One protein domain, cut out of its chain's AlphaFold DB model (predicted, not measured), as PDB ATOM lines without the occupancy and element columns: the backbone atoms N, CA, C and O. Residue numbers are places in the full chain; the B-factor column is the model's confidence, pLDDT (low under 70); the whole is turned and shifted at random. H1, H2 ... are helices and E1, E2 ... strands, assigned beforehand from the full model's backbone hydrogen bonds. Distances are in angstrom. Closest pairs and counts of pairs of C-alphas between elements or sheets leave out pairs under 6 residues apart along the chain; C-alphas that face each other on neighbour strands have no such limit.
ATOM      1  N   ASN A 293     210.869 248.503 193.275       43.78
ATOM      2  CA  ASN A 293     212.092 249.081 193.837       43.78
ATOM      3  C   ASN A 293     213.226 248.036 193.878       43.78
ATOM      4  O   ASN A 293     213.144 247.061 194.618       43.78
ATOM      5  N   ILE A 294     214.281 248.257 193.087       52.75
ATOM      6  CA  ILE A 294     215.461 247.373 192.978       52.75
ATOM      7  C   ILE A 294     216.223 247.322 194.317       52.75
ATOM      8  O   ILE A 294     216.932 246.364 194.606       52.75
ATOM      9  N   PHE A 295     216.000 248.323 195.175       55.47
ATOM     10  CA  PHE A 295     216.425 248.332 196.567       55.47
ATOM     11  C   PHE A 295     215.258 248.751 197.450       55.47
ATOM     12  O   PHE A 295     214.906 249.930 197.544       55.47
ATOM     13  N   ILE A 296     214.628 247.773 198.086       66.31
ATOM     14  CA  ILE A 296     213.493 248.028 198.968       66.31
ATOM     15  C   ILE A 296     214.054 248.469 200.320       66.31
ATOM     16  O   ILE A 296     214.861 247.771 200.937       66.31
ATOM     17  N   GLN A 297     213.666 249.658 200.785       76.75
ATOM     18  CA  GLN A 297     213.937 250.052 202.165       76.75
ATOM     19  C   GLN A 297     213.025 249.257 203.099       76.75
ATOM     20  O   GLN A 297     211.858 249.010 202.792       76.75
ATOM     21  N   TYR A 298     213.548 248.876 204.261       81.06
ATOM     22  CA  TYR A 298     212.719 248.302 205.313       81.06
ATOM     23  C   TYR A 298     211.656 249.301 205.772       81.06
ATOM     24  O   TYR A 298     211.915 250.498 205.884       81.06
ATOM     25  N   GLY A 299     210.463 248.801 206.080       80.12
ATOM     26  CA  GLY A 299     209.378 249.609 206.611       80.12
ATOM     27  C   GLY A 299     207.998 249.087 206.236       80.12
ATOM     28  O   GLY A 299     207.822 247.989 205.708       80.12
ATOM     29  N   SER A 300     206.992 249.900 206.541       78.00
ATOM     30  CA  SER A 300     205.586 249.622 206.254       78.00
ATOM     31  C   SER A 300     205.001 250.701 205.354       78.00
ATOM     32  O   SER A 300     205.180 251.883 205.633       78.00
ATOM     33  N   GLY A 301     204.253 250.302 204.330       76.44
ATOM     34  CA  GLY A 301     203.635 251.211 203.361       76.44
ATOM     35  C   GLY A 301     203.616 250.580 201.973       76.44
ATOM     36  O   GLY A 301     204.384 249.654 201.722       76.44
ATOM     37  N   GLU A 302     202.739 251.049 201.085       72.81
ATOM     38  CA  GLU A 302     202.630 250.498 199.723       72.81
ATOM     39  C   GLU A 302     203.909 250.731 198.902       72.81
ATOM     40  O   GLU A 302     204.338 249.839 198.181       72.81
ATOM     41  N   GLU A 303     204.582 251.867 199.103       69.00
ATOM     42  CA  GLU A 303     205.842 252.226 198.427       69.00
ATOM     43  C   GLU A 303     207.056 251.399 198.901       69.00
ATOM     44  O   GLU A 303     208.075 251.322 198.217       69.00
ATOM     45  N   LEU A 304     206.949 250.764 200.075       73.19
ATOM     46  CA  LEU A 304     208.005 249.956 200.707       73.19
ATOM     47  C   LEU A 304     207.680 248.458 200.694       73.19
ATOM     48  O   LEU A 304     208.286 247.667 201.421       73.19
ATOM     49  N   ALA A 305     206.655 248.062 199.941       75.69
ATOM     50  CA  ALA A 305     206.206 246.687 199.886       75.69
ATOM     51  C   ALA A 305     206.753 245.986 198.641       75.69
ATOM     52  O   ALA A 305     206.628 246.466 197.516       75.69
ATOM     53  N   VAL A 306     207.320 244.798 198.837       75.81
ATOM     54  CA  VAL A 306     207.697 243.890 197.757       75.81
ATOM     55  C   VAL A 306     206.417 243.415 197.082       75.81
ATOM     56  O   VAL A 306     205.625 242.697 197.694       75.81
ATOM     57  N   SER A 307     206.213 243.783 195.823       74.94
ATOM     58  CA  SER A 307     205.105 243.259 195.030       74.94
ATOM     59  C   SER A 307     205.473 241.901 194.438       74.94
ATOM     60  O   SER A 307     206.402 241.783 193.649       74.94
ATOM     61  N   ILE A 308     204.716 240.874 194.809       75.88
ATOM     62  CA  ILE A 308     204.821 239.515 194.286       75.88
ATOM     63  C   ILE A 308     203.692 239.323 193.277       75.88
ATOM     64  O   ILE A 308     202.510 239.364 193.624       75.88
ATOM     65  N   ALA A 309     204.042 239.089 192.016       71.19
ATOM     66  CA  ALA A 309     203.089 238.953 190.917       71.19
ATOM     67  C   ALA A 309     202.267 237.647 190.967       71.19
ATOM     68  O   ALA A 309     201.275 237.513 190.249       71.19
ATOM     69  N   GLY A 310     202.654 236.699 191.824       68.62
ATOM     70  CA  GLY A 310     202.106 235.344 191.847       68.62
ATOM     71  C   GLY A 310     202.479 234.511 190.609       68.62
ATOM     72  O   GLY A 310     203.154 235.004 189.708       68.62
ATOM     73  N   GLY A 311     202.019 233.261 190.560       63.69
ATOM     74  CA  GLY A 311     202.265 232.319 189.463       63.69
ATOM     75  C   GLY A 311     203.207 231.177 189.847       63.69
ATOM     76  O   GLY A 311     203.624 231.058 190.995       63.69
ATOM     77  N   GLN A 312     203.503 230.300 188.887       51.94
ATOM     78  CA  GLN A 312     204.545 229.286 189.064       51.94
ATOM     79  C   GLN A 312     205.924 229.938 188.949       51.94
ATOM     80  O   GLN A 312     206.131 230.765 188.061       51.94
ATOM     81  N   GLY A 313     206.861 229.530 189.804       54.88
ATOM     82  CA  GLY A 313     208.228 230.034 189.786       54.88
ATOM     83  C   GLY A 313     208.559 230.975 190.940       54.88
ATOM     84  O   GLY A 313     207.703 231.510 191.648       54.88
ATOM     85  N   VAL A 314     209.860 231.152 191.124       62.69
ATOM     86  CA  VAL A 314     210.444 231.859 192.255       62.69
ATOM     87  C   VAL A 314     210.694 233.318 191.880       62.69
ATOM     88  O   VAL A 314     211.352 233.606 190.887       62.69
ATOM     89  N   GLN A 315     210.186 234.233 192.693       67.81
ATOM     90  CA  GLN A 315     210.391 235.674 192.578       67.81
ATOM     91  C   GLN A 315     211.407 236.124 193.624       67.81
ATOM     92  O   GLN A 315     211.446 235.587 194.733       67.81
ATOM     93  N   GLN A 316     212.235 237.102 193.266       69.69
ATOM     94  CA  GLN A 316     213.290 237.616 194.132       69.69
ATOM     95  C   GLN A 316     213.147 239.122 194.329       69.69
ATOM     96  O   GLN A 316     212.778 239.846 193.406       69.69
ATOM     97  N   ALA A 317     213.450 239.576 195.540       72.12
ATOM     98  CA  ALA A 317     213.572 240.983 195.883       72.12
ATOM     99  C   ALA A 317     214.800 241.196 196.771       72.12
ATOM    100  O   ALA A 317     215.126 240.329 197.585       72.12
ATOM    101  N   GLU A 318     215.469 242.334 196.620       71.94
ATOM    102  CA  GLU A 318     216.662 242.692 197.386       71.94
ATOM    103  C   GLU A 318     216.402 243.970 198.198       71.94
ATOM    104  O   GLU A 318     215.845 244.956 197.704       71.94
ATOM    105  N   TYR A 319     216.748 243.924 199.483       76.75
ATOM    106  CA  TYR A 319     216.702 245.077 200.377       76.75
ATOM    107  C   TYR A 319     218.005 245.874 200.278       76.75
ATOM    108  O   TYR A 319     219.033 245.365 199.838       76.75
ATOM    109  N   ILE A 320     217.973 247.137 200.715       75.19
ATOM    110  CA  ILE A 320     219.127 248.063 200.667       75.19
ATOM    111  C   ILE A 320     220.413 247.544 201.340       75.19
ATOM    112  O   ILE A 320     221.492 248.058 201.065       75.19
ATOM    113  N   ASP A 321     220.312 246.565 202.236       70.69
ATOM    114  CA  ASP A 321     221.433 245.949 202.951       70.69
ATOM    115  C   ASP A 321     221.930 244.646 202.296       70.69
ATOM    116  O   ASP A 321     222.782 243.958 202.856       70.69
ATOM    117  N   GLY A 322     221.393 244.298 201.124       65.31
ATOM    118  CA  GLY A 322     221.696 243.067 200.400       65.31
ATOM    119  C   GLY A 322     220.896 241.849 200.872       65.31
ATOM    120  O   GLY A 322     221.127 240.742 200.377       65.31
ATOM    121  N   LEU A 323     219.951 241.998 201.812       73.25
ATOM    122  CA  LEU A 323     219.070 240.895 202.188       73.25
ATOM    123  C   LEU A 323     218.182 240.517 201.000       73.25
ATOM    124  O   LEU A 323     217.461 241.345 200.447       73.25
ATOM    125  N   ARG A 324     218.207 239.237 200.623       73.81
ATOM    126  CA  ARG A 324     217.431 238.709 199.498       73.81
ATOM    127  C   ARG A 324     216.228 237.919 199.979       73.81
ATOM    128  O   ARG A 324     216.359 236.920 200.685       73.81
ATOM    129  N   LEU A 325     215.051 238.339 199.539       75.44
ATOM    130  CA  LEU A 325     213.799 237.630 199.727       75.44
ATOM    131  C   LEU A 325     213.510 236.798 198.479       75.44
ATOM    132  O   LEU A 325     213.415 237.335 197.384       75.44
ATOM    133  N   THR A 326     213.371 235.488 198.651       76.00
ATOM    134  CA  THR A 326     213.078 234.536 197.573       76.00
ATOM    135  C   THR A 326     211.738 233.872 197.870       76.00
ATOM    136  O   THR A 326     211.599 233.223 198.905       76.00
ATOM    137  N   ILE A 327     210.736 234.073 197.014       77.25
ATOM    138  CA  ILE A 327     209.348 233.672 197.273       77.25
ATOM    139  C   ILE A 327     208.718 233.051 196.037       77.25
ATOM    140  O   ILE A 327     208.724 233.638 194.962       77.25
ATOM    141  N   GLU A 328     208.073 231.908 196.224       79.56
ATOM    142  CA  GLU A 328     207.119 231.346 195.273       79.56
ATOM    143  C   GLU A 328     205.706 231.502 195.848       79.56
ATOM    144  O   GLU A 328     205.443 231.139 196.996       79.56
ATOM    145  N   SER A 329     204.793 232.088 195.072       79.62
ATOM    146  CA  SER A 329     203.407 232.309 195.492       79.62
ATOM    147  C   SER A 329     202.460 232.046 194.333       79.62
ATOM    148  O   SER A 329     202.616 232.621 193.264       79.62
ATOM    149  N   ALA A 330     201.403 231.266 194.559       79.38
ATOM    150  CA  ALA A 330     200.377 231.024 193.544       79.38
ATOM    151  C   ALA A 330     199.525 232.273 193.223       79.38
ATOM    152  O   ALA A 330     198.876 232.324 192.181       79.38
ATOM    153  N   GLY A 331     199.510 233.281 194.102       70.69
ATOM    154  CA  GLY A 331     198.677 234.477 193.966       70.69
ATOM    155  C   GLY A 331     199.460 235.777 194.114       70.69
ATOM    156  O   GLY A 331     200.498 235.823 194.776       70.69
ATOM    157  N   LYS A 332     198.928 236.847 193.510       76.81
ATOM    158  CA  LYS A 332     199.441 238.210 193.687       76.81
ATOM    159  C   LYS A 332     199.384 238.603 195.161       76.81
ATOM    160  O   LYS A 332     198.323 238.501 195.780       76.81
ATOM    161  N   MET A 333     200.497 239.068 195.711       83.50
ATOM    162  CA  MET A 333     200.569 239.560 197.086       83.50
ATOM    163  C   MET A 333     201.603 240.670 197.223       83.50
ATOM    164  O   MET A 333     202.390 240.909 196.317       83.50
ATOM    165  N   SER A 334     201.586 241.357 198.359       80.94
ATOM    166  CA  SER A 334     202.557 242.394 198.677       80.94
ATOM    167  C   SER A 334     203.113 242.156 200.077       80.94
ATOM    168  O   SER A 334     202.373 241.717 200.964       80.94
ATOM    169  N   ILE A 335     204.417 242.359 200.259       82.19
ATOM    170  CA  ILE A 335     205.142 241.997 201.479       82.19
ATOM    171  C   ILE A 335     205.951 243.189 201.960       82.19
ATOM    172  O   ILE A 335     206.878 243.636 201.298       82.19
ATOM    173  N   ASN A 336     205.642 243.663 203.159       83.25
ATOM    174  CA  ASN A 336     206.505 244.583 203.883       83.25
ATOM    175  C   ASN A 336     207.431 243.787 204.807       83.25
ATOM    176  O   ASN A 336     206.961 242.899 205.526       83.25
ATOM    177  N   ALA A 337     208.716 244.138 204.828       82.56
ATOM    178  CA  ALA A 337     209.635 243.693 205.868       82.56
ATOM    179  C   ALA A 337     210.031 244.888 206.727       82.56
ATOM    180  O   ALA A 337     210.333 245.963 206.216       82.56
ATOM    181  N   ASP A 338     210.024 244.676 208.034       79.62
ATOM    182  CA  ASP A 338     210.359 245.675 209.039       79.62
ATOM    183  C   ASP A 338     211.506 245.125 209.889       79.62
ATOM    184  O   ASP A 338     211.440 243.982 210.356       79.62
ATOM    185  N   VAL A 339     212.553 245.927 210.080       73.44
ATOM    186  CA  VAL A 339     213.688 245.573 210.935       73.44
ATOM    187  C   VAL A 339     213.436 246.180 212.298       73.44
ATOM    188  O   VAL A 339     213.549 247.386 212.505       73.44
ATOM    189  N   LYS A 340     213.105 245.323 213.262       67.12
ATOM    190  CA  LYS A 340     212.953 245.756 214.647       67.12
ATOM    191  C   LYS A 340     214.260 245.600 215.392       67.12
ATOM    192  O   LYS A 340     214.788 244.496 215.502       67.12
ATOM    193  N   ALA A 341     214.720 246.701 215.981       61.03
ATOM    194  CA  ALA A 341     215.733 246.643 217.016       61.03
ATOM    195  C   ALA A 341     215.231 245.738 218.150       61.03
ATOM    196  O   ALA A 341     214.147 245.942 218.705       61.03
ATOM    197  N   LEU A 342     216.020 244.723 218.492       60.19
ATOM    198  CA  LEU A 342     215.755 243.853 219.634       60.19
ATOM    199  C   LEU A 342     216.170 244.583 220.918       60.19
ATOM    200  O   LEU A 342     217.169 244.249 221.547       60.19
ATOM    201  N   SER A 343     215.429 245.623 221.297       56.66
ATOM    202  CA  SER A 343     215.653 246.349 222.547       56.66
ATOM    203  C   SER A 343     214.715 245.811 223.628       56.66
ATOM    204  O   SER A 343     213.537 246.164 223.675       56.66
ATOM    205  N   GLY A 344     215.228 244.931 224.489       62.84
ATOM    206  CA  GLY A 344     214.543 244.496 225.707       62.84
ATOM    207  C   GLY A 344     214.818 243.032 226.083       62.84
ATOM    208  O   GLY A 344     214.924 242.183 225.199       62.84
ATOM    209  N   PRO A 345     214.877 242.701 227.386       58.31
ATOM    210  CA  PRO A 345     215.237 241.363 227.877       58.31
ATOM    211  C   PRO A 345     214.227 240.254 227.527       58.31
ATOM    212  O   PRO A 345     214.538 239.081 227.687       58.31
ATOM    213  N   ASN A 346     213.038 240.607 227.019       65.12
ATOM    214  CA  ASN A 346     211.945 239.669 226.724       65.12
ATOM    215  C   ASN A 346     211.597 239.565 225.228       65.12
ATOM    216  O   ASN A 346     210.562 238.997 224.882       65.12
ATOM    217  N   VAL A 347     212.399 240.155 224.335       69.69
ATOM    218  CA  VAL A 347     212.092 240.158 222.889       69.69
ATOM    219  C   VAL A 347     212.547 238.862 222.210       69.69
ATOM    220  O   VAL A 347     212.000 238.470 221.181       69.69
ATOM    221  N   LEU A 348     213.514 238.160 222.803       70.50
ATOM    222  CA  LEU A 348     213.985 236.874 222.308       70.50
ATOM    223  C   LEU A 348     213.121 235.722 222.848       70.50
ATOM    224  O   LEU A 348     212.711 235.760 224.011       70.50
ATOM    225  N   PRO A 349     212.841 234.683 222.036       73.75
ATOM    226  CA  PRO A 349     212.191 233.471 222.518       73.75
ATOM    227  C   PRO A 349     212.936 232.871 223.715       73.75
ATOM    228  O   PRO A 349     214.164 232.947 223.799       73.75
ATOM    229  N   LYS A 350     212.200 232.232 224.632       70.88
ATOM    230  CA  LYS A 350     212.792 231.532 225.782       70.88
ATOM    231  C   LYS A 350     213.881 230.563 225.294       70.88
ATOM    232  O   LYS A 350     213.604 229.715 224.453       70.88
ATOM    233  N   GLY A 351     215.096 230.695 225.830       75.88
ATOM    234  CA  GLY A 351     216.255 229.882 225.438       75.88
ATOM    235  C   GLY A 351     217.136 230.482 224.335       75.88
ATOM    236  O   GLY A 351     218.136 229.873 223.978       75.88
ATOM    237  N   VAL A 352     216.809 231.673 223.821       68.25
ATOM    238  CA  VAL A 352     217.641 232.404 222.855       68.25
ATOM    239  C   VAL A 352     218.246 233.627 223.544       68.25
ATOM    240  O   VAL A 352     217.531 234.408 224.170       68.25
ATOM    241  N   MET A 353     219.563 233.805 223.432       66.12
ATOM    242  CA  MET A 353     220.284 234.970 223.949       66.12
ATOM    243  C   MET A 353     220.851 235.776 222.780       66.12
ATOM    244  O   MET A 353     221.281 235.208 221.777       66.12
ATOM    245  N   SER A 354     220.842 237.107 222.895       66.06
ATOM    246  CA  SER A 354     221.483 237.961 221.895       66.06
ATOM    247  C   SER A 354     222.988 237.728 221.936       66.06
ATOM    248  O   SER A 354     223.570 237.739 223.022       66.06
ATOM    249  N   LEU A 355     223.636 237.603 220.776       64.69
ATOM    250  CA  LEU A 355     225.094 237.502 220.704       64.69
ATOM    251  C   LEU A 355     225.768 238.718 221.351       64.69
ATOM    252  O   LEU A 355     226.768 238.564 222.038       64.69
ATOM    253  N   SER A 356     225.180 239.911 221.217       62.19
ATOM    254  CA  SER A 356     225.681 241.114 221.890       62.19
ATOM    255  C   SER A 356     225.618 241.012 223.418       62.19
ATOM    256  O   SER A 356     226.537 241.467 224.090       62.19
ATOM    257  N   MET A 357     224.593 240.360 223.983       66.38
ATOM    258  CA  MET A 357     224.540 240.074 225.424       66.38
ATOM    259  C   MET A 357     225.540 238.993 225.832       66.38
ATOM    260  O   MET A 357     226.166 239.129 226.878       66.38
ATOM    261  N   LEU A 358     225.719 237.954 225.009       68.44
ATOM    262  CA  LEU A 358     226.707 236.902 225.248       68.44
ATOM    263  C   LEU A 358     228.127 237.484 225.284       68.44
ATOM    264  O   LEU A 358     228.902 237.148 226.171       68.44
ATOM    265  N   LEU A 359     228.444 238.386 224.353       68.12
ATOM    266  CA  LEU A 359     229.754 239.029 224.260       68.12
ATOM    267  C   LEU A 359     230.014 239.947 225.460       68.12
ATOM    268  O   LEU A 359     231.097 239.913 226.032       68.12
ATOM    269  N   VAL A 360     229.006 240.712 225.896       72.62
ATOM    270  CA  VAL A 360     229.094 241.532 227.115       72.62
ATOM    271  C   VAL A 360     229.254 240.659 228.362       72.62
ATOM    272  O   VAL A 360     230.061 240.997 229.223       72.62
ATOM    273  N   MET A 361     228.551 239.524 228.460       68.25
ATOM    274  CA  MET A 361     228.748 238.589 229.571       68.25
ATOM    275  C   MET A 361     230.143 237.966 229.559       68.25
ATOM    276  O   MET A 361     230.787 237.942 230.597       68.25
ATOM    277  N   LEU A 362     230.640 237.520 228.403       71.31
ATOM    278  CA  LEU A 362     231.995 236.976 228.267       71.31
ATOM    279  C   LEU A 362     233.064 237.989 228.693       71.31
ATOM    280  O   LEU A 362     233.980 237.625 229.417       71.31
ATOM    281  N   VAL A 363     232.913 239.262 228.318       74.88
ATOM    282  CA  VAL A 363     233.841 240.333 228.723       74.88
ATOM    283  C   VAL A 363     233.718 240.679 230.213       74.88
ATOM    284  O   VAL A 363     234.702 241.074 230.833       74.88
ATOM    285  N   LEU A 364     232.531 240.535 230.809       70.38
ATOM    286  CA  LEU A 364     232.311 240.769 232.242       70.38
ATOM    287  C   LEU A 364     232.734 239.591 233.128       70.38
ATOM    288  O   LEU A 364     232.993 239.812 234.304       70.38
ATOM    289  N   LEU A 365     232.791 238.367 232.597       70.38
ATOM    290  CA  LEU A 365     233.299 237.189 233.312       70.38
ATOM    291  C   LEU A 365     234.834 237.098 233.318       70.38
ATOM    292  O   LEU A 365     235.376 236.302 234.079       70.38
ATOM    293  N   ASP A 366     235.518 237.896 232.496       56.50
ATOM    294  CA  ASP A 366     236.984 237.933 232.381       56.50
ATOM    295  C   ASP A 366     237.612 239.130 233.140       56.50
ATOM    296  O   ASP A 366     238.729 239.563 232.855       56.50
ATOM    297  N   ARG A 367     236.874 239.702 234.102       48.47
ATOM    298  CA  ARG A 367     237.333 240.730 235.053       48.47
ATOM    299  C   ARG A 367     237.047 240.310 236.487       48.47
ATOM    300  O   ARG A 367     237.865 240.677 237.356       48.47
TER     301      ARG A 367
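What this domain is: This is residues 293 to 367 of the 367 residues of an uncharacterized protein of Microthyrium microscopicum (UniProt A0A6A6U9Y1). With little regular structure, a small head of two two-stranded antiparallel sheets, E2-E3 and E1-E4, is joined by a long link to H1 at the far end. Of the 75 printed residues, 27 are in named elements, E1, E2, E3, E4, H1 along the chain, mixed in class. It is extended, radius of gyration of the C-alphas 17.8 A, spanning 57 by 22 by 20 A.

Where its parts are: Find E2, residues 314 to 318, from C-alpha 314 at (210.444, 231.859, 192.255); E3 is residues 324 to 328, E1 306 to 308, E4 333 to 335. H1, residues 355 to 365, runs 15.0 A to C-alpha 365 at (233.299, 237.189, 233.312).

How they stand to each other: In the hairpin E2 and E3, N 315 and O 327 are within hydrogen-bond range, 2.8 A. Between E1 and E4, N 306 and O 335 are too, 2.8 A. H1, apart from E1, E2 and E3, has every O i to N i+4 pair within range.

The domain as a whole: The printed part has no cut; 32 residues have pLDDT under 70.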